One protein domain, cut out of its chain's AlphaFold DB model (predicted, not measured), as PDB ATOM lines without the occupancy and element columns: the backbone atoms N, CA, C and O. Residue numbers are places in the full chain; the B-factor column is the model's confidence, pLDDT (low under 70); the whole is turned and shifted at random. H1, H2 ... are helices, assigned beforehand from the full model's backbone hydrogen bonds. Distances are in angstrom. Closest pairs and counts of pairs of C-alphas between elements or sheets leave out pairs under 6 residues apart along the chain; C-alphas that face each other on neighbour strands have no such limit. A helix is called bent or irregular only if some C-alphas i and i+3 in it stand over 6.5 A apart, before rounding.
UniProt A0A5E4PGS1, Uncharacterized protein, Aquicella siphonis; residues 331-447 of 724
ATOM      1  N   GLN A 331     150.757 -19.862  96.980       85.69
ATOM      2  CA  GLN A 331     150.655 -18.589  96.263       85.69
ATOM      3  C   GLN A 331     151.298 -18.656  94.876       85.69
ATOM      4  O   GLN A 331     150.692 -18.222  93.900       85.69
ATOM      5  N   GLU A 332     152.491 -19.250  94.769       89.31
ATOM      6  CA  GLU A 332     153.169 -19.437  93.485       89.31
ATOM      7  C   GLU A 332     152.327 -20.294  92.535       89.31
ATOM      8  O   GLU A 332     152.136 -19.927  91.376       89.31
ATOM      9  N   ILE A 333     151.770 -21.400  93.035       89.62
ATOM     10  CA  ILE A 333     150.904 -22.287  92.248       89.62
ATOM     11  C   ILE A 333     149.649 -21.543  91.777       89.62
ATOM     12  O   ILE A 333     149.290 -21.639  90.603       89.62
ATOM     13  N   LEU A 334     148.992 -20.794  92.668       88.75
ATOM     14  CA  LEU A 334     147.797 -20.013  92.337       88.75
ATOM     15  C   LEU A 334     148.099 -18.935  91.293       88.75
ATOM     16  O   LEU A 334     147.341 -18.794  90.335       88.75
ATOM     17  N   TYR A 335     149.218 -18.223  91.438       92.62
ATOM     18  CA  TYR A 335     149.608 -17.167  90.509       92.62
ATOM     19  C   TYR A 335     149.949 -17.716  89.125       92.62
ATOM     20  O   TYR A 335     149.424 -17.248  88.115       92.62
ATOM     21  N   LYS A 336     150.786 -18.758  89.071       90.69
ATOM     22  CA  LYS A 336     151.171 -19.408  87.812       90.69
ATOM     23  C   LYS A 336     149.967 -19.982  87.084       90.69
ATOM     24  O   LYS A 336     149.819 -19.767  85.886       90.69
ATOM     25  N   ARG A 337     149.056 -20.615  87.825       89.31
ATOM     26  CA  ARG A 337     147.787 -21.081  87.273       89.31
ATOM     27  C   ARG A 337     146.938 -19.932  86.730       89.31
ATOM     28  O   ARG A 337     146.393 -20.068  85.644       89.31
ATOM     29  N   ALA A 338     146.838 -18.808  87.441       89.69
ATOM     30  CA  ALA A 338     146.085 -17.648  86.965       89.69
ATOM     31  C   ALA A 338     146.663 -17.076  85.657       89.69
ATOM     32  O   ALA A 338     145.899 -16.711  84.759       89.69
ATOM     33  N   ILE A 339     147.996 -17.043  85.523       90.25
ATOM     34  CA  ILE A 339     148.677 -16.677  84.271       90.25
ATOM     35  C   ILE A 339     148.299 -17.659  83.159       90.25
ATOM     36  O   ILE A 339     147.805 -17.232  82.116       90.25
ATOM     37  N   ASP A 340     148.496 -18.960  83.382       88.81
ATOM     38  CA  ASP A 340     148.247 -19.991  82.370       88.81
ATOM     39  C   ASP A 340     146.776 -20.007  81.929       88.81
ATOM     40  O   ASP A 340     146.485 -20.021  80.733       88.81
ATOM     41  N   ASP A 341     145.842 -19.924  82.878       86.75
ATOM     42  CA  ASP A 341     144.405 -19.862  82.605       86.75
ATOM     43  C   ASP A 341     144.049 -18.596  81.801       86.75
ATOM     44  O   ASP A 341     143.261 -18.673  80.857       86.75
ATOM     45  N   THR A 342     144.674 -17.448  82.092       87.62
ATOM     46  CA  THR A 342     144.471 -16.206  81.319       87.62
ATOM     47  C   THR A 342     145.011 -16.328  79.890       87.62
ATOM     48  O   THR A 342     144.318 -15.982  78.932       87.62
ATOM     49  N   VAL A 343     146.215 -16.879  79.713       86.88
ATOM     50  CA  VAL A 343     146.807 -17.107  78.383       86.88
ATOM     51  C   VAL A 343     145.962 -18.094  77.567       86.88
ATOM     52  O   VAL A 343     145.702 -17.866  76.381       86.88
ATOM     53  N   ASN A 344     145.468 -19.163  78.193       84.94
ATOM     54  CA  ASN A 344     144.587 -20.145  77.554       84.94
ATOM     55  C   ASN A 344     143.239 -19.527  77.137       84.94
ATOM     56  O   ASN A 344     142.740 -19.790  76.037       84.94
ATOM     57  N   LEU A 345     142.653 -18.663  77.972       83.00
ATOM     58  CA  LEU A 345     141.436 -17.918  77.628       83.00
ATOM     59  C   LEU A 345     141.655 -16.988  76.427       83.00
ATOM     60  O   LEU A 345     140.808 -16.931  75.532       83.00
ATOM     61  N   SER A 346     142.798 -16.304  76.371       81.31
ATOM     62  CA  SER A 346     143.142 -15.424  75.252       81.31
ATOM     63  C   SER A 346     143.394 -16.175  73.945       81.31
ATOM     64  O   SER A 346     142.947 -15.724  72.891       81.31
ATOM     65  N   THR A 347     144.069 -17.324  73.996       81.69
ATOM     66  CA  THR A 347     144.436 -18.109  72.800       81.69
ATOM     67  C   THR A 347     143.287 -18.953  72.244       81.69
ATOM     68  O   THR A 347     143.220 -19.181  71.038       81.69
ATOM     69  N   SER A 348     142.347 -19.394  73.087       78.75
ATOM     70  CA  SER A 348     141.218 -20.244  72.667       78.75
ATOM     71  C   SER A 348     140.114 -19.507  71.897       78.75
ATOM     72  O   SER A 348     139.311 -20.143  71.208       78.75
ATOM     73  N   ARG A 349     140.058 -18.171  71.961       73.62
ATOM     74  CA  ARG A 349     139.071 -17.367  71.225       73.62
ATOM     75  C   ARG A 349     139.635 -16.934  69.869       73.62
ATOM     76  O   ARG A 349     140.271 -15.894  69.757       73.62
ATOM     77  N   LEU A 350     139.337 -17.722  68.832       54.56
ATOM     78  CA  LEU A 350     139.813 -17.537  67.447       54.56
ATOM     79  C   LEU A 350     139.373 -16.227  66.758       54.56
ATOM     80  O   LEU A 350     139.875 -15.921  65.680       54.56
ATOM     81  N   PHE A 351     138.478 -15.435  67.359       55.56
ATOM     82  CA  PHE A 351     138.021 -14.161  66.802       55.56
ATOM     83  C   PHE A 351     137.935 -13.097  67.900       55.56
ATOM     84  O   PHE A 351     137.035 -13.118  68.736       55.56
ATOM     85  N   VAL A 352     138.890 -12.168  67.900       59.44
ATOM     86  CA  VAL A 352     138.825 -10.924  68.677       59.44
ATOM     87  C   VAL A 352     138.363  -9.841  67.706       59.44
ATOM     88  O   VAL A 352     139.172  -9.308  66.953       59.44
ATOM     89  N   SER A 353     137.053  -9.598  67.618       57.97
ATOM     90  CA  SER A 353     136.498  -8.662  66.626       57.97
ATOM     91  C   SER A 353     136.505  -7.205  67.090       57.97
ATOM     92  O   SER A 353     136.356  -6.309  66.264       57.97
ATOM     93  N   GLU A 354     136.683  -6.944  68.389       77.56
ATOM     94  CA  GLU A 354     136.611  -5.593  68.946       77.56
ATOM     95  C   GLU A 354     137.993  -4.989  69.226       77.56
ATOM     96  O   GLU A 354     138.857  -5.589  69.870       77.56
ATOM     97  N   ALA A 355     138.188  -3.738  68.797       79.31
ATOM     98  CA  ALA A 355     139.441  -3.000  68.974       79.31
ATOM     99  C   ALA A 355     139.857  -2.852  70.452       79.31
ATOM    100  O   ALA A 355     141.048  -2.803  70.760       79.31
ATOM    101  N   MET A 356     138.890  -2.785  71.373       78.06
ATOM    102  CA  MET A 356     139.151  -2.745  72.815       78.06
ATOM    103  C   MET A 356     139.727  -4.070  73.319       78.06
ATOM    104  O   MET A 356     140.725  -4.072  74.037       78.06
ATOM    105  N   GLU A 357     139.153  -5.198  72.902       77.31
ATOM    106  CA  GLU A 357     139.645  -6.517  73.293       77.31
ATOM    107  C   GLU A 357     141.062  -6.777  72.767       77.31
ATOM    108  O   GLU A 357     141.876  -7.372  73.473       77.31
ATOM    109  N   MET A 358     141.400  -6.282  71.570       80.25
ATOM    110  CA  MET A 358     142.770  -6.352  71.048       80.25
ATOM    111  C   MET A 358     143.757  -5.578  71.926       80.25
ATOM    112  O   MET A 358     144.832  -6.090  72.233       80.25
ATOM    113  N   LYS A 359     143.396  -4.360  72.354       84.44
ATOM    114  CA  LYS A 359     144.234  -3.541  73.247       84.44
ATOM    115  C   LYS A 359     144.418  -4.196  74.614       84.44
ATOM    116  O   LYS A 359     145.521  -4.185  75.158       84.44
ATOM    117  N   LEU A 360     143.356  -4.793  75.145       84.50
ATOM    118  CA  LEU A 360     143.404  -5.506  76.412       84.50
ATOM    119  C   LEU A 360     144.272  -6.766  76.320       84.50
ATOM    120  O   LEU A 360     145.122  -6.989  77.177       84.50
ATOM    121  N   ASN A 361     144.109  -7.558  75.259       83.94
ATOM    122  CA  ASN A 361     144.943  -8.734  75.024       83.94
ATOM    123  C   ASN A 361     146.415  -8.348  74.805       83.94
ATOM    124  O   ASN A 361     147.317  -9.029  75.287       83.94
ATOM    125  N   ALA A 362     146.666  -7.219  74.134       83.94
ATOM    126  CA  ALA A 362     148.015  -6.698  73.970       83.94
ATOM    127  C   ALA A 362     148.663  -6.346  75.318       83.94
ATOM    128  O   ALA A 362     149.839  -6.646  75.526       83.94
ATOM    129  N   LEU A 363     147.895  -5.752  76.237       85.31
ATOM    130  CA  LEU A 363     148.370  -5.397  77.572       85.31
ATOM    131  C   LEU A 363     148.593  -6.631  78.460       85.31
ATOM    132  O   LEU A 363     149.652  -6.746  79.066       85.31
ATOM    133  N   LEU A 364     147.626  -7.554  78.510       84.31
ATOM    134  CA  LEU A 364     147.665  -8.715  79.407       84.31
ATOM    135  C   LEU A 364     148.542  -9.866  78.896       84.31
ATOM    136  O   LEU A 364     149.042 -10.634  79.709       84.31
ATOM    137  N   VAL A 365     148.721 -10.016  77.576       82.94
ATOM    138  CA  VAL A 365     149.394 -11.187  76.980       82.94
ATOM    139  C   VAL A 365     150.544 -10.784  76.059       82.94
ATOM    140  O   VAL A 365     151.683 -11.182  76.299       82.94
ATOM    141  N   SER A 366     150.312  -9.964  75.028       77.19
ATOM    142  CA  SER A 366     151.358  -9.702  74.016       77.19
ATOM    143  C   SER A 366     152.573  -8.951  74.576       77.19
ATOM    144  O   SER A 366     153.711  -9.234  74.195       77.19
ATOM    145  N   ARG A 367     152.372  -8.024  75.525       76.69
ATOM    146  CA  ARG A 367     153.474  -7.375  76.258       76.69
ATOM    147  C   ARG A 367     154.328  -8.413  77.003       76.69
ATOM    148  O   ARG A 367     155.552  -8.291  77.020       76.69
ATOM    149  N   MET A 368     153.715  -9.473  77.526       82.94
ATOM    150  CA  MET A 368     154.406 -10.536  78.265       82.94
ATOM    151  C   MET A 368     155.216 -11.450  77.350       82.94
ATOM    152  O   MET A 368     156.329 -11.846  77.697       82.94
ATOM    153  N   GLU A 369     154.719 -11.738  76.149       80.25
ATOM    154  CA  GLU A 369     155.474 -12.483  75.133       80.25
ATOM    155  C   GLU A 369     156.723 -11.720  74.670       80.25
ATOM    156  O   GLU A 369     157.784 -12.321  74.465       80.25
ATOM    157  N   SER A 370     156.641 -10.386  74.586       78.69
ATOM    158  CA  SER A 370     157.807  -9.531  74.334       78.69
ATOM    159  C   SER A 370     158.849  -9.655  75.452       78.69
ATOM    160  O   SER A 370     160.042  -9.808  75.174       78.69
ATOM    161  N   TYR A 371     158.420  -9.685  76.718       81.31
ATOM    162  CA  TYR A 371     159.331  -9.924  77.840       81.31
ATOM    163  C   TYR A 371     159.937 -11.327  77.834       81.31
ATOM    164  O   TYR A 371     161.148 -11.446  78.000       81.31
ATOM    165  N   ARG A 372     159.157 -12.374  77.542       83.00
ATOM    166  CA  ARG A 372     159.682 -13.745  77.374       83.00
ATOM    167  C   ARG A 372     160.715 -13.829  76.252       83.00
ATOM    168  O   ARG A 372     161.751 -14.469  76.404       83.00
ATOM    169  N   SER A 373     160.477 -13.127  75.147       82.38
ATOM    170  CA  SER A 373     161.441 -13.038  74.042       82.38
ATOM    171  C   SER A 373     162.736 -12.345  74.487       82.38
ATOM    172  O   SER A 373     163.834 -12.798  74.155       82.38
ATOM    173  N   LYS A 374     162.634 -11.284  75.303       80.69
ATOM    174  CA  LYS A 374     163.801 -10.619  75.907       80.69
ATOM    175  C   LYS A 374     164.548 -11.536  76.877       80.69
ATOM    176  O   LYS A 374     165.775 -11.579  76.802       80.69
ATOM    177  N   GLU A 375     163.848 -12.281  77.734       85.94
ATOM    178  CA  GLU A 375     164.448 -13.284  78.630       85.94
ATOM    179  C   GLU A 375     165.271 -14.298  77.836       85.94
ATOM    180  O   GLU A 375     166.453 -14.482  78.121       85.94
ATOM    181  N   GLN A 376     164.681 -14.876  76.783       85.56
ATOM    182  CA  GLN A 376     165.354 -15.829  75.898       85.56
ATOM    183  C   GLN A 376     166.588 -15.213  75.233       85.56
ATOM    184  O   GLN A 376     167.669 -15.797  75.283       85.56
ATOM    185  N   SER A 377     166.463 -14.002  74.674       86.31
ATOM    186  CA  SER A 377     167.585 -13.307  74.022       86.31
ATOM    187  C   SER A 377     168.748 -13.004  74.975       86.31
ATOM    188  O   SER A 377     169.901 -12.976  74.555       86.31
ATOM    189  N   ARG A 378     168.453 -12.804  76.267       87.06
ATOM    190  CA  ARG A 378     169.431 -12.497  77.321       87.06
ATOM    191  C   ARG A 378     169.860 -13.729  78.119       87.06
ATOM    192  O   ARG A 378     170.618 -13.583  79.072       87.06
ATOM    193  N   SER A 379     169.391 -14.925  77.749       89.19
ATOM    194  CA  SER A 379     169.622 -16.171  78.497       89.19
ATOM    195  C   SER A 379     169.234 -16.073  79.982       89.19
ATOM    196  O   SER A 379     169.880 -16.669  80.845       89.19
ATOM    197  N   LEU A 380     168.189 -15.299  80.292       81.50
ATOM    198  CA  LEU A 380     167.640 -15.199  81.644       81.50
ATOM    199  C   LEU A 380     166.721 -16.397  81.933       81.50
ATOM    200  O   LEU A 380     166.094 -16.918  81.005       81.50
ATOM    201  N   PRO A 381     166.591 -16.827  83.202       85.06
ATOM    202  CA  PRO A 381     165.604 -17.835  83.576       85.06
ATOM    203  C   PRO A 381     164.184 -17.425  83.134       85.06
ATOM    204  O   PRO A 381     163.834 -16.246  83.260       85.06
ATOM    205  N   PRO A 382     163.348 -18.361  82.649       84.44
ATOM    206  CA  PRO A 382     161.975 -18.055  82.255       84.44
ATOM    207  C   PRO A 382     161.185 -17.399  83.390       84.44
ATOM    208  O   PRO A 382     161.248 -17.865  84.529       84.44
ATOM    209  N   GLY A 383     160.439 -16.343  83.069       80.81
ATOM    210  CA  GLY A 383     159.614 -15.619  84.038       80.81
ATOM    211  C   GLY A 383     160.322 -14.472  84.762       80.81
ATOM    212  O   GLY A 383     159.652 -13.680  85.415       80.81
ATOM    213  N   THR A 384     161.647 -14.329  84.608       80.88
ATOM    214  CA  THR A 384     162.440 -13.270  85.269       80.88
ATOM    215  C   THR A 384     161.934 -11.853  84.973       80.88
ATOM    216  O   THR A 384     162.014 -10.990  85.838       80.88
ATOM    217  N   LEU A 385     161.451 -11.601  83.756       80.94
ATOM    218  CA  LEU A 385     160.913 -10.311  83.314       80.94
ATOM    219  C   LEU A 385     159.392 -10.355  83.122       80.94
ATOM    220  O   LEU A 385     158.722  -9.349  83.305       80.94
ATOM    221  N   SER A 386     158.844 -11.498  82.708       82.69
ATOM    222  CA  SER A 386     157.453 -11.620  82.267       82.69
ATOM    223  C   SER A 386     156.459 -11.911  83.391       82.69
ATOM    224  O   SER A 386     155.380 -11.326  83.388       82.69
ATOM    225  N   ASP A 387     156.794 -12.760  84.370       84.94
ATOM    226  CA  ASP A 387     155.925 -12.992  85.533       84.94
ATOM    227  C   ASP A 387     155.656 -11.727  86.361       84.94
ATOM    228  O   ASP A 387     154.496 -11.537  86.731       84.94
ATOM    229  N   PRO A 388     156.660 -10.863  86.629       84.62
ATOM    230  CA  PRO A 388     156.465  -9.537  87.206       84.62
ATOM    231  C   PRO A 388     155.275  -8.750  86.666       84.62
ATOM    232  O   PRO A 388     154.518  -8.094  87.379       84.62
ATOM    233  N   GLU A 389     155.144  -8.804  85.350       89.00
ATOM    234  CA  GLU A 389     154.414  -7.817  84.583       89.00
ATOM    235  C   GLU A 389     152.943  -8.210  84.400       89.00
ATOM    236  O   GLU A 389     152.096  -7.345  84.169       89.00
ATOM    237  N   TYR A 390     152.597  -9.488  84.597       89.00
ATOM    238  CA  TYR A 390     151.202  -9.938  84.640       89.00
ATOM    239  C   TYR A 390     150.440  -9.320  85.820       89.00
ATOM    240  O   TYR A 390     149.317  -8.846  85.633       89.00
ATOM    241  N   LEU A 391     151.051  -9.275  87.010       91.56
ATOM    242  CA  LEU A 391     150.431  -8.754  88.231       91.56
ATOM    243  C   LEU A 391     150.058  -7.278  88.077       91.56
ATOM    244  O   LEU A 391     148.925  -6.884  88.340       91.56
ATOM    245  N   VAL A 392     151.008  -6.469  87.615       93.00
ATOM    246  CA  VAL A 392     150.863  -5.012  87.476       93.00
ATOM    247  C   VAL A 392     150.053  -4.590  86.248       93.00
ATOM    248  O   VAL A 392     149.529  -3.475  86.194       93.00
ATOM    249  N   SER A 393     149.896  -5.476  85.258       92.38
ATOM    250  CA  SER A 393     149.058  -5.213  84.083       92.38
ATOM    251  C   SER A 393     147.566  -5.226  84.415       92.38
ATOM    252  O   SER A 393     146.798  -4.551  83.732       92.38
ATOM    253  N   VAL A 394     147.142  -5.938  85.466       92.69
ATOM    254  CA  VAL A 394     145.737  -5.979  85.911       92.69
ATOM    255  C   VAL A 394     145.238  -4.601  86.372       92.69
ATOM    256  O   VAL A 394     144.322  -4.080  85.732       92.69
ATOM    257  N   PRO A 395     145.819  -3.955  87.404       93.62
ATOM    258  CA  PRO A 395     145.353  -2.643  87.849       93.62
ATOM    259  C   PRO A 395     145.555  -1.565  86.775       93.62
ATOM    260  O   PRO A 395     144.705  -0.690  86.613       93.62
ATOM    261  N   GLN A 396     146.613  -1.665  85.960       94.19
ATOM    262  CA  GLN A 396     146.790  -0.791  84.799       94.19
ATOM    263  C   GLN A 396     145.636  -0.934  83.793       94.19
ATOM    264  O   GLN A 396     145.116   0.068  83.298       94.19
ATOM    265  N   ALA A 397     145.205  -2.165  83.500       91.62
ATOM    266  CA  ALA A 397     144.081  -2.426  82.606       91.62
ATOM    267  C   ALA A 397     142.753  -1.911  83.178       91.62
ATOM    268  O   ALA A 397     141.967  -1.344  82.419       91.62
ATOM    269  N   MET A 398     142.530  -2.055  84.492       90.31
ATOM    270  CA  MET A 398     141.347  -1.518  85.184       90.31
ATOM    271  C   MET A 398     141.229  -0.003  84.986       90.31
ATOM    272  O   MET A 398     140.169   0.496  84.615       90.31
ATOM    273  N   VAL A 399     142.334   0.732  85.146       91.12
ATOM    274  CA  VAL A 399     142.334   2.186  84.929       91.12
ATOM    275  C   VAL A 399     142.132   2.538  83.453       91.12
ATOM    276  O   VAL A 399     141.323   3.406  83.134       91.12
ATOM    277  N   LEU A 400     142.834   1.869  82.531       87.88
ATOM    278  CA  LEU A 400     142.829   2.221  81.104       87.88
ATOM    279  C   LEU A 400     141.532   1.861  80.371       87.88
ATOM    280  O   LEU A 400     141.135   2.580  79.447       87.88
ATOM    281  N   TYR A 401     140.873   0.774  80.759       84.62
ATOM    282  CA  TYR A 401     139.731   0.221  80.025       84.62
ATOM    283  C   TYR A 401     138.443   0.172  80.847       84.62
ATOM    284  O   TYR A 401     137.434  -0.310  80.346       84.62
ATOM    285  N   GLY A 402     138.456   0.765  82.043       73.88
ATOM    286  CA  GLY A 402     137.281   0.901  82.890       73.88
ATOM    287  C   GLY A 402     137.113  -0.256  83.867       73.88
ATOM    288  O   GLY A 402     137.770  -1.299  83.786       73.88
ATOM    289  N   ASN A 403     136.218  -0.028  84.825       57.94
ATOM    290  CA  ASN A 403     135.963  -0.973  85.890       57.94
ATOM    291  C   ASN A 403     135.310  -2.259  85.392       57.94
ATOM    292  O   ASN A 403     134.649  -2.344  84.361       57.94
ATOM    293  N   ILE A 404     135.469  -3.248  86.254       51.62
ATOM    294  CA  ILE A 404     135.024  -4.629  86.181       51.62
ATOM    295  C   ILE A 404     133.544  -4.806  85.766       51.62
ATOM    296  O   ILE A 404     133.194  -5.884  85.279       51.62
ATOM    297  N   ARG A 405     132.676  -3.785  85.868       43.91
ATOM    298  CA  ARG A 405     131.241  -3.882  85.536       43.91
ATOM    299  C   ARG A 405     130.656  -2.555  85.053       43.91
ATOM    300  O   ARG A 405     130.481  -1.641  85.851       43.91
ATOM    301  N   GLU A 406     130.277  -2.490  83.778       36.41
ATOM    302  CA  GLU A 406     129.380  -1.442  83.251       36.41
ATOM    303  C   GLU A 406     127.927  -1.931  83.096       36.41
ATOM    304  O   GLU A 406     127.038  -1.149  82.780       36.41
ATOM    305  N   SER A 407     127.637  -3.211  83.363       43.62
ATOM    306  CA  SER A 407     126.269  -3.740  83.450       43.62
ATOM    307  C   SER A 407     126.259  -5.130  84.116       43.62
ATOM    308  O   SER A 407     127.279  -5.576  84.640       43.62
ATOM    309  N   ALA A 408     125.126  -5.844  84.092       41.53
ATOM    310  CA  ALA A 408     125.025  -7.252  84.508       41.53
ATOM    311  C   ALA A 408     125.932  -8.215  83.704       41.53
ATOM    312  O   ALA A 408     126.023  -9.397  84.033       41.53
ATOM    313  N   THR A 409     126.601  -7.736  82.650       47.81
ATOM    314  CA  THR A 409     127.618  -8.482  81.904       47.81
ATOM    315  C   THR A 409     129.010  -8.265  82.494       47.81
ATOM    316  O   THR A 409     129.397  -7.126  82.762       47.81
ATOM    317  N   LEU A 410     129.791  -9.346  82.616       55.53
ATOM    318  CA  LEU A 410     131.235  -9.284  82.880       55.53
ATOM    319  C   LEU A 410     131.885  -8.233  81.966       55.53
ATOM    320  O   LEU A 410     131.646  -8.249  80.754       55.53
ATOM    321  N   SER A 411     132.710  -7.338  82.519       72.25
ATOM    322  CA  SER A 411     133.505  -6.421  81.688       72.25
ATOM    323  C   SER A 411     134.381  -7.191  80.699       72.25
ATOM    324  O   SER A 411     134.733  -8.356  80.914       72.25
ATOM    325  N   ALA A 412     134.817  -6.517  79.632       76.12
ATOM    326  CA  ALA A 412     135.829  -7.070  78.734       76.12
ATOM    327  C   ALA A 412     137.095  -7.499  79.502       76.12
ATOM    328  O   ALA A 412     137.690  -8.529  79.177       76.12
ATOM    329  N   LEU A 413     137.454  -6.764  80.564       81.00
ATOM    330  CA  LEU A 413     138.551  -7.110  81.463       81.00
ATOM    331  C   LEU A 413     138.316  -8.432  82.201       81.00
ATOM    332  O   LEU A 413     139.170  -9.309  82.127       81.00
ATOM    333  N   GLU A 414     137.169  -8.626  82.857       79.75
ATOM    334  CA  GLU A 414     136.869  -9.897  83.538       79.75
ATOM    335  C   GLU A 414     136.702 -11.066  82.555       79.75
ATOM    336  O   GLU A 414     137.133 -12.181  82.835       79.75
ATOM    337  N   SER A 415     136.131 -10.821  81.372       78.44
ATOM    338  CA  SER A 415     135.940 -11.850  80.339       78.44
ATOM    339  C   SER A 415     137.262 -12.382  79.774       78.44
ATOM    340  O   SER A 415     137.329 -13.539  79.351       78.44
ATOM    341  N   ARG A 416     138.313 -11.550  79.748       79.06
ATOM    342  CA  ARG A 416     139.621 -11.883  79.154       79.06
ATOM    343  C   ARG A 416     140.697 -12.181  80.195       79.06
ATOM    344  O   ARG A 416     141.464 -13.116  80.013       79.06
ATOM    345  N   GLY A 417     140.742 -11.402  81.270       83.88
ATOM    346  CA  GLY A 417     141.724 -11.494  82.349       83.88
ATOM    347  C   GLY A 417     141.178 -12.092  83.642       83.88
ATOM    348  O   GLY A 417     141.869 -12.022  84.651       83.88
ATOM    349  N   GLY A 418     139.961 -12.648  83.639       86.56
ATOM    350  CA  GLY A 418     139.240 -13.113  84.830       86.56
ATOM    351  C   GLY A 418     140.094 -13.843  85.873       86.56
ATOM    352  O   GLY A 418     140.071 -13.424  87.028       86.56
ATOM    353  N   PRO A 419     140.894 -14.865  85.507       90.88
ATOM    354  CA  PRO A 419     141.757 -15.557  86.463       90.88
ATOM    355  C   PRO A 419     142.782 -14.638  87.144       90.88
ATOM    356  O   PRO A 419     142.909 -14.674  88.366       90.88
ATOM    357  N   LEU A 420     143.476 -13.780  86.385       90.50
ATOM    358  CA  LEU A 420     144.434 -12.812  86.934       90.50
ATOM    359  C   LEU A 420     143.757 -11.684  87.719       90.50
ATOM    360  O   LEU A 420     144.272 -11.284  88.759       90.50
ATOM    361  N   VAL A 421     142.592 -11.211  87.272       90.31
ATOM    362  CA  VAL A 421     141.776 -10.228  88.005       90.31
ATOM    363  C   VAL A 421     141.357 -10.798  89.360       90.31
ATOM    364  O   VAL A 421     141.502 -10.128  90.381       90.31
ATOM    365  N   SER A 422     140.892 -12.049  89.387       86.88
ATOM    366  CA  SER A 422     140.553 -12.749  90.626       86.88
ATOM    367  C   SER A 422     141.767 -12.979  91.510       86.88
ATOM    368  O   SER A 422     141.674 -12.741  92.704       86.88
ATOM    369  N   PHE A 423     142.917 -13.380  90.963       90.50
ATOM    370  CA  PHE A 423     144.133 -13.508  91.767       90.50
ATOM    371  C   PHE A 423     144.537 -12.165  92.396       90.50
ATOM    372  O   PHE A 423     144.784 -12.091  93.599       90.50
ATOM    373  N   TRP A 424     144.576 -11.096  91.597       92.38
ATOM    374  CA  TRP A 424     144.986  -9.776  92.069       92.38
ATOM    375  C   TRP A 424     144.044  -9.254  93.165       92.38
ATOM    376  O   TRP A 424     144.494  -8.779  94.207       92.38
ATOM    377  N   ARG A 425     142.731  -9.412  92.970       88.19
ATOM    378  CA  ARG A 425     141.719  -8.982  93.939       88.19
ATOM    379  C   ARG A 425     141.696  -9.881  95.174       88.19
ATOM    380  O   ARG A 425     141.817  -9.392  96.285       88.19
ATOM    381  N   ASP A 426     141.527 -11.181  94.975       86.06
ATOM    382  CA  ASP A 426     141.118 -12.110  96.028       86.06
ATOM    383  C   ASP A 426     142.323 -12.714  96.787       86.06
ATOM    384  O   ASP A 426     142.143 -13.257  97.874       86.06
ATOM    385  N   VAL A 427     143.546 -12.609  96.245       87.88
ATOM    386  CA  VAL A 427     144.784 -13.103  96.883       87.88
ATOM    387  C   VAL A 427     145.752 -11.956  97.160       87.88
ATOM    388  O   VAL A 427     146.018 -11.645  98.319       87.88
ATOM    389  N   PHE A 428     146.249 -11.287  96.115       93.12
ATOM    390  CA  PHE A 428     147.299 -10.273  96.265       93.12
ATOM    391  C   PHE A 428     146.853  -9.098  97.142       93.12
ATOM    392  O   PHE A 428     147.529  -8.772  98.111       93.12
ATOM    393  N   ASN A 429     145.691  -8.495  96.870       92.94
ATOM    394  CA  ASN A 429     145.203  -7.364  97.663       92.94
ATOM    395  C   ASN A 429     144.922  -7.727  99.127       92.94
ATOM    396  O   ASN A 429     145.081  -6.876 100.000       92.94
ATOM    397  N   VAL A 430     144.536  -8.973  99.411       87.19
ATOM    398  CA  VAL A 430     144.357  -9.457 100.789       87.19
ATOM    399  C   VAL A 430     145.700  -9.515 101.507       87.19
ATOM    400  O   VAL A 430     145.820  -9.040 102.634       87.19
ATOM    401  N   GLU A 431     146.723 -10.055 100.850       92.50
ATOM    402  CA  GLU A 431     148.070 -10.157 101.413       92.50
ATOM    403  C   GLU A 431     148.735  -8.777 101.561       92.50
ATOM    404  O   GLU A 431     149.347  -8.504 102.592       92.50
ATOM    405  N   VAL A 432     148.531  -7.870 100.602       94.94
ATOM    406  CA  VAL A 432     148.951  -6.460 100.682       94.94
ATOM    407  C   VAL A 432     148.255  -5.743 101.838       94.94
ATOM    408  O   VAL A 432     148.913  -5.064 102.630       94.94
ATOM    409  N   GLN A 433     146.937  -5.921 101.986       93.31
ATOM    410  CA  GLN A 433     146.197  -5.367 103.119       93.31
ATOM    411  C   GLN A 433     146.747  -5.920 104.433       93.31
ATOM    412  O   GLN A 433     146.974  -5.160 105.370       93.31
ATOM    413  N   ALA A 434     147.007  -7.227 104.511       91.44
ATOM    414  CA  ALA A 434     147.614  -7.830 105.687       91.44
ATOM    415  C   ALA A 434     148.994  -7.217 105.973       91.44
ATOM    416  O   ALA A 434     149.247  -6.825 107.111       91.44
ATOM    417  N   ALA A 435     149.864  -7.054 104.973       94.56
ATOM    418  CA  ALA A 435     151.166  -6.408 105.145       94.56
ATOM    419  C   ALA A 435     151.032  -4.973 105.680       94.56
ATOM    420  O   ALA A 435     151.722  -4.602 106.634       94.56
ATOM    421  N   PHE A 436     150.083  -4.193 105.156       96.31
ATOM    422  CA  PHE A 436     149.775  -2.863 105.685       96.31
ATOM    423  C   PHE A 436     149.299  -2.919 107.143       96.31
ATOM    424  O   PHE A 436     149.766  -2.147 107.979       96.31
ATOM    425  N   MET A 437     148.416  -3.860 107.486       93.62
ATOM    426  CA  MET A 437     147.890  -4.018 108.845       93.62
ATOM    427  C   MET A 437     148.976  -4.360 109.873       93.62
ATOM    428  O   MET A 437     148.861  -3.933 111.025       93.62
ATOM    429  N   HIS A 438     150.026  -5.073 109.453       94.94
ATOM    430  CA  HIS A 438     151.189  -5.417 110.276       94.94
ATOM    431  C   HIS A 438     152.299  -4.354 110.256       94.94
ATOM    432  O   HIS A 438     153.228  -4.432 111.062       94.94
ATOM    433  N   SER A 439     152.222  -3.354 109.372       94.06
ATOM    434  CA  SER A 439     153.217  -2.286 109.298       94.06
ATOM    435  C   SER A 439     153.217  -1.454 110.591       94.06
ATOM    436  O   SER A 439     152.168  -0.938 110.994       94.06
ATOM    437  N   PRO A 440     154.382  -1.219 111.229       94.69
ATOM    438  CA  PRO A 440     154.472  -0.363 112.416       94.69
ATOM    439  C   PRO A 440     154.101   1.103 112.128       94.69
ATOM    440  O   PRO A 440     153.867   1.887 113.055       94.69
ATOM    441  N   LEU A 441     154.035   1.476 110.848       95.44
ATOM    442  CA  LEU A 441     153.734   2.824 110.373       95.44
ATOM    443  C   LEU A 441     152.257   3.034 110.056       95.44
ATOM    444  O   LEU A 441     151.846   4.172 109.846       95.44
ATOM    445  N   ARG A 442     151.432   1.979 110.105       95.19
ATOM    446  CA  ARG A 442     149.979   2.079 109.906       95.19
ATOM    447  C   ARG A 442     149.330   3.149 110.783       95.19
ATOM    448  O   ARG A 442     148.387   3.799 110.355       95.19
ATOM    449  N   LYS A 443     149.839   3.363 112.000       95.25
ATOM    450  CA  LYS A 443     149.336   4.385 112.938       95.25
ATOM    451  C   LYS A 443     149.379   5.818 112.392       95.25
ATOM    452  O   LYS A 443     148.692   6.680 112.926       95.25
ATOM    453  N   PHE A 444     150.191   6.074 111.367       96.62
ATOM    454  CA  PHE A 444     150.285   7.371 110.702       96.62
ATOM    455  C   PHE A 444     149.298   7.517 109.540       96.62
ATOM    456  O   PHE A 444     149.259   8.584 108.930       96.62
ATOM    457  N   ILE A 445     148.509   6.478 109.242       96.25
ATOM    458  CA  ILE A 445     147.597   6.436 108.100       96.25
ATOM    459  C   ILE A 445     146.148   6.346 108.560       96.25
ATOM    460  O   ILE A 445     145.734   5.377 109.199       96.25
ATOM    461  N   ASP A 446     145.366   7.356 108.189       94.44
ATOM    462  CA  ASP A 446     143.918   7.331 108.330       94.44
ATOM    463  C   ASP A 446     143.286   6.625 107.128       94.44
ATOM    464  O   ASP A 446     143.268   7.134 106.006       94.44
ATOM    465  N   THR A 447     142.749   5.437 107.392       91.06
ATOM    466  CA  THR A 447     142.034   4.612 106.409       91.06
ATOM    467  C   THR A 447     140.525   4.866 106.417       91.06
ATOM    468  O   THR A 447     139.815   4.384 105.533       91.06
TER     469      THR A 447
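What this domain is: This is residues 331 to 447 of the 724 residues of an uncharacterized protein of Aquicella siphonis (UniProt A0A5E4PGS1). Two layers of helices are crossed: H1 and H4 lie side by side, running opposite ways, and H4 crosses H3, which in turn runs beside the two arms of the bent helix H2. The far part of H4, residues 429 to 435, sticks out from this body, as do residues 437 to 444, while H2b reaches away from the crossing along another axis. The printed part has 117 residues, with four named helices in the order H1, H2, H3, H4 and no named strand; its class is all helix. It is only just compact, close to loose, with a radius of gyration of the C-alphas of 16.1 A, and its outline is flat, spanning 50 by 45 by 23 A.

Where its parts are: H1, residues 331 to 348, begins at C-alpha 331 (150.655, -18.589, 96.263) and is 25.5 A long. H2, residues 355 to 377, was assigned as one helix by its hydrogen bonds but is bent, with C-alphas 364 and 367 6.7 A apart; its arms are H2a, residues 355 to 364, and H2b, residues 367 to 377, at a steep tilt of 41 degrees. H3, residues 387 to 401, is 21.6 A long and neither bent nor irregular, but only just: C-alphas 388 and 391 are 6.2 A apart. H4, residues 412 to 438, is 35.1 A long and ends at C-alpha 438 (151.189, -5.417, 110.276). It is irregular, with C-alphas 416 and 419 8.5 A apart and a kink of 84 degrees near residue 419.

How they stand to each other: H1, H2a and H4 form a bundle, helices that run roughly along one another. H1 touches H4 at residues 416 to 423 of H4 alone, closest at the C-alphas of Ala 338 and Pro 419, 4.8 A, at a shallow tilt of 15 degrees, opposite ways. H1 and H2a are close but not clearly touching, with the C-alphas of Ser 346 and Asn 361 6.9 A apart. H2a touches H3, closest at the C-alphas of Leu 364 and Ser 393, 6.0 A, at a shallow tilt of 29 degrees, opposite ways. H2b and H3, a helical hairpin, only just touch, with 3 pairs of C-alphas within 8 A. H3 touches H4, closest at the C-alphas of Val 394 and Val 421, 6.2 A, at a steep tilt of 69.7 degrees, only just short of about perpendicular. H2b is apart from H1 and H4. In H1, H2a and H2b every O i to N i+4 pair is within hydrogen-bond range; in H3 7 of 11 are, and in H4 18 of 23.

The domain as a whole: The C-alphas farthest apart are those of Leu 350 and Lys 443, 51.4 A. The printed part has no cut, and its three links are short. The mean pLDDT of the printed part is 82.9; residues 350 to 353 and 403 to 410 are under 70.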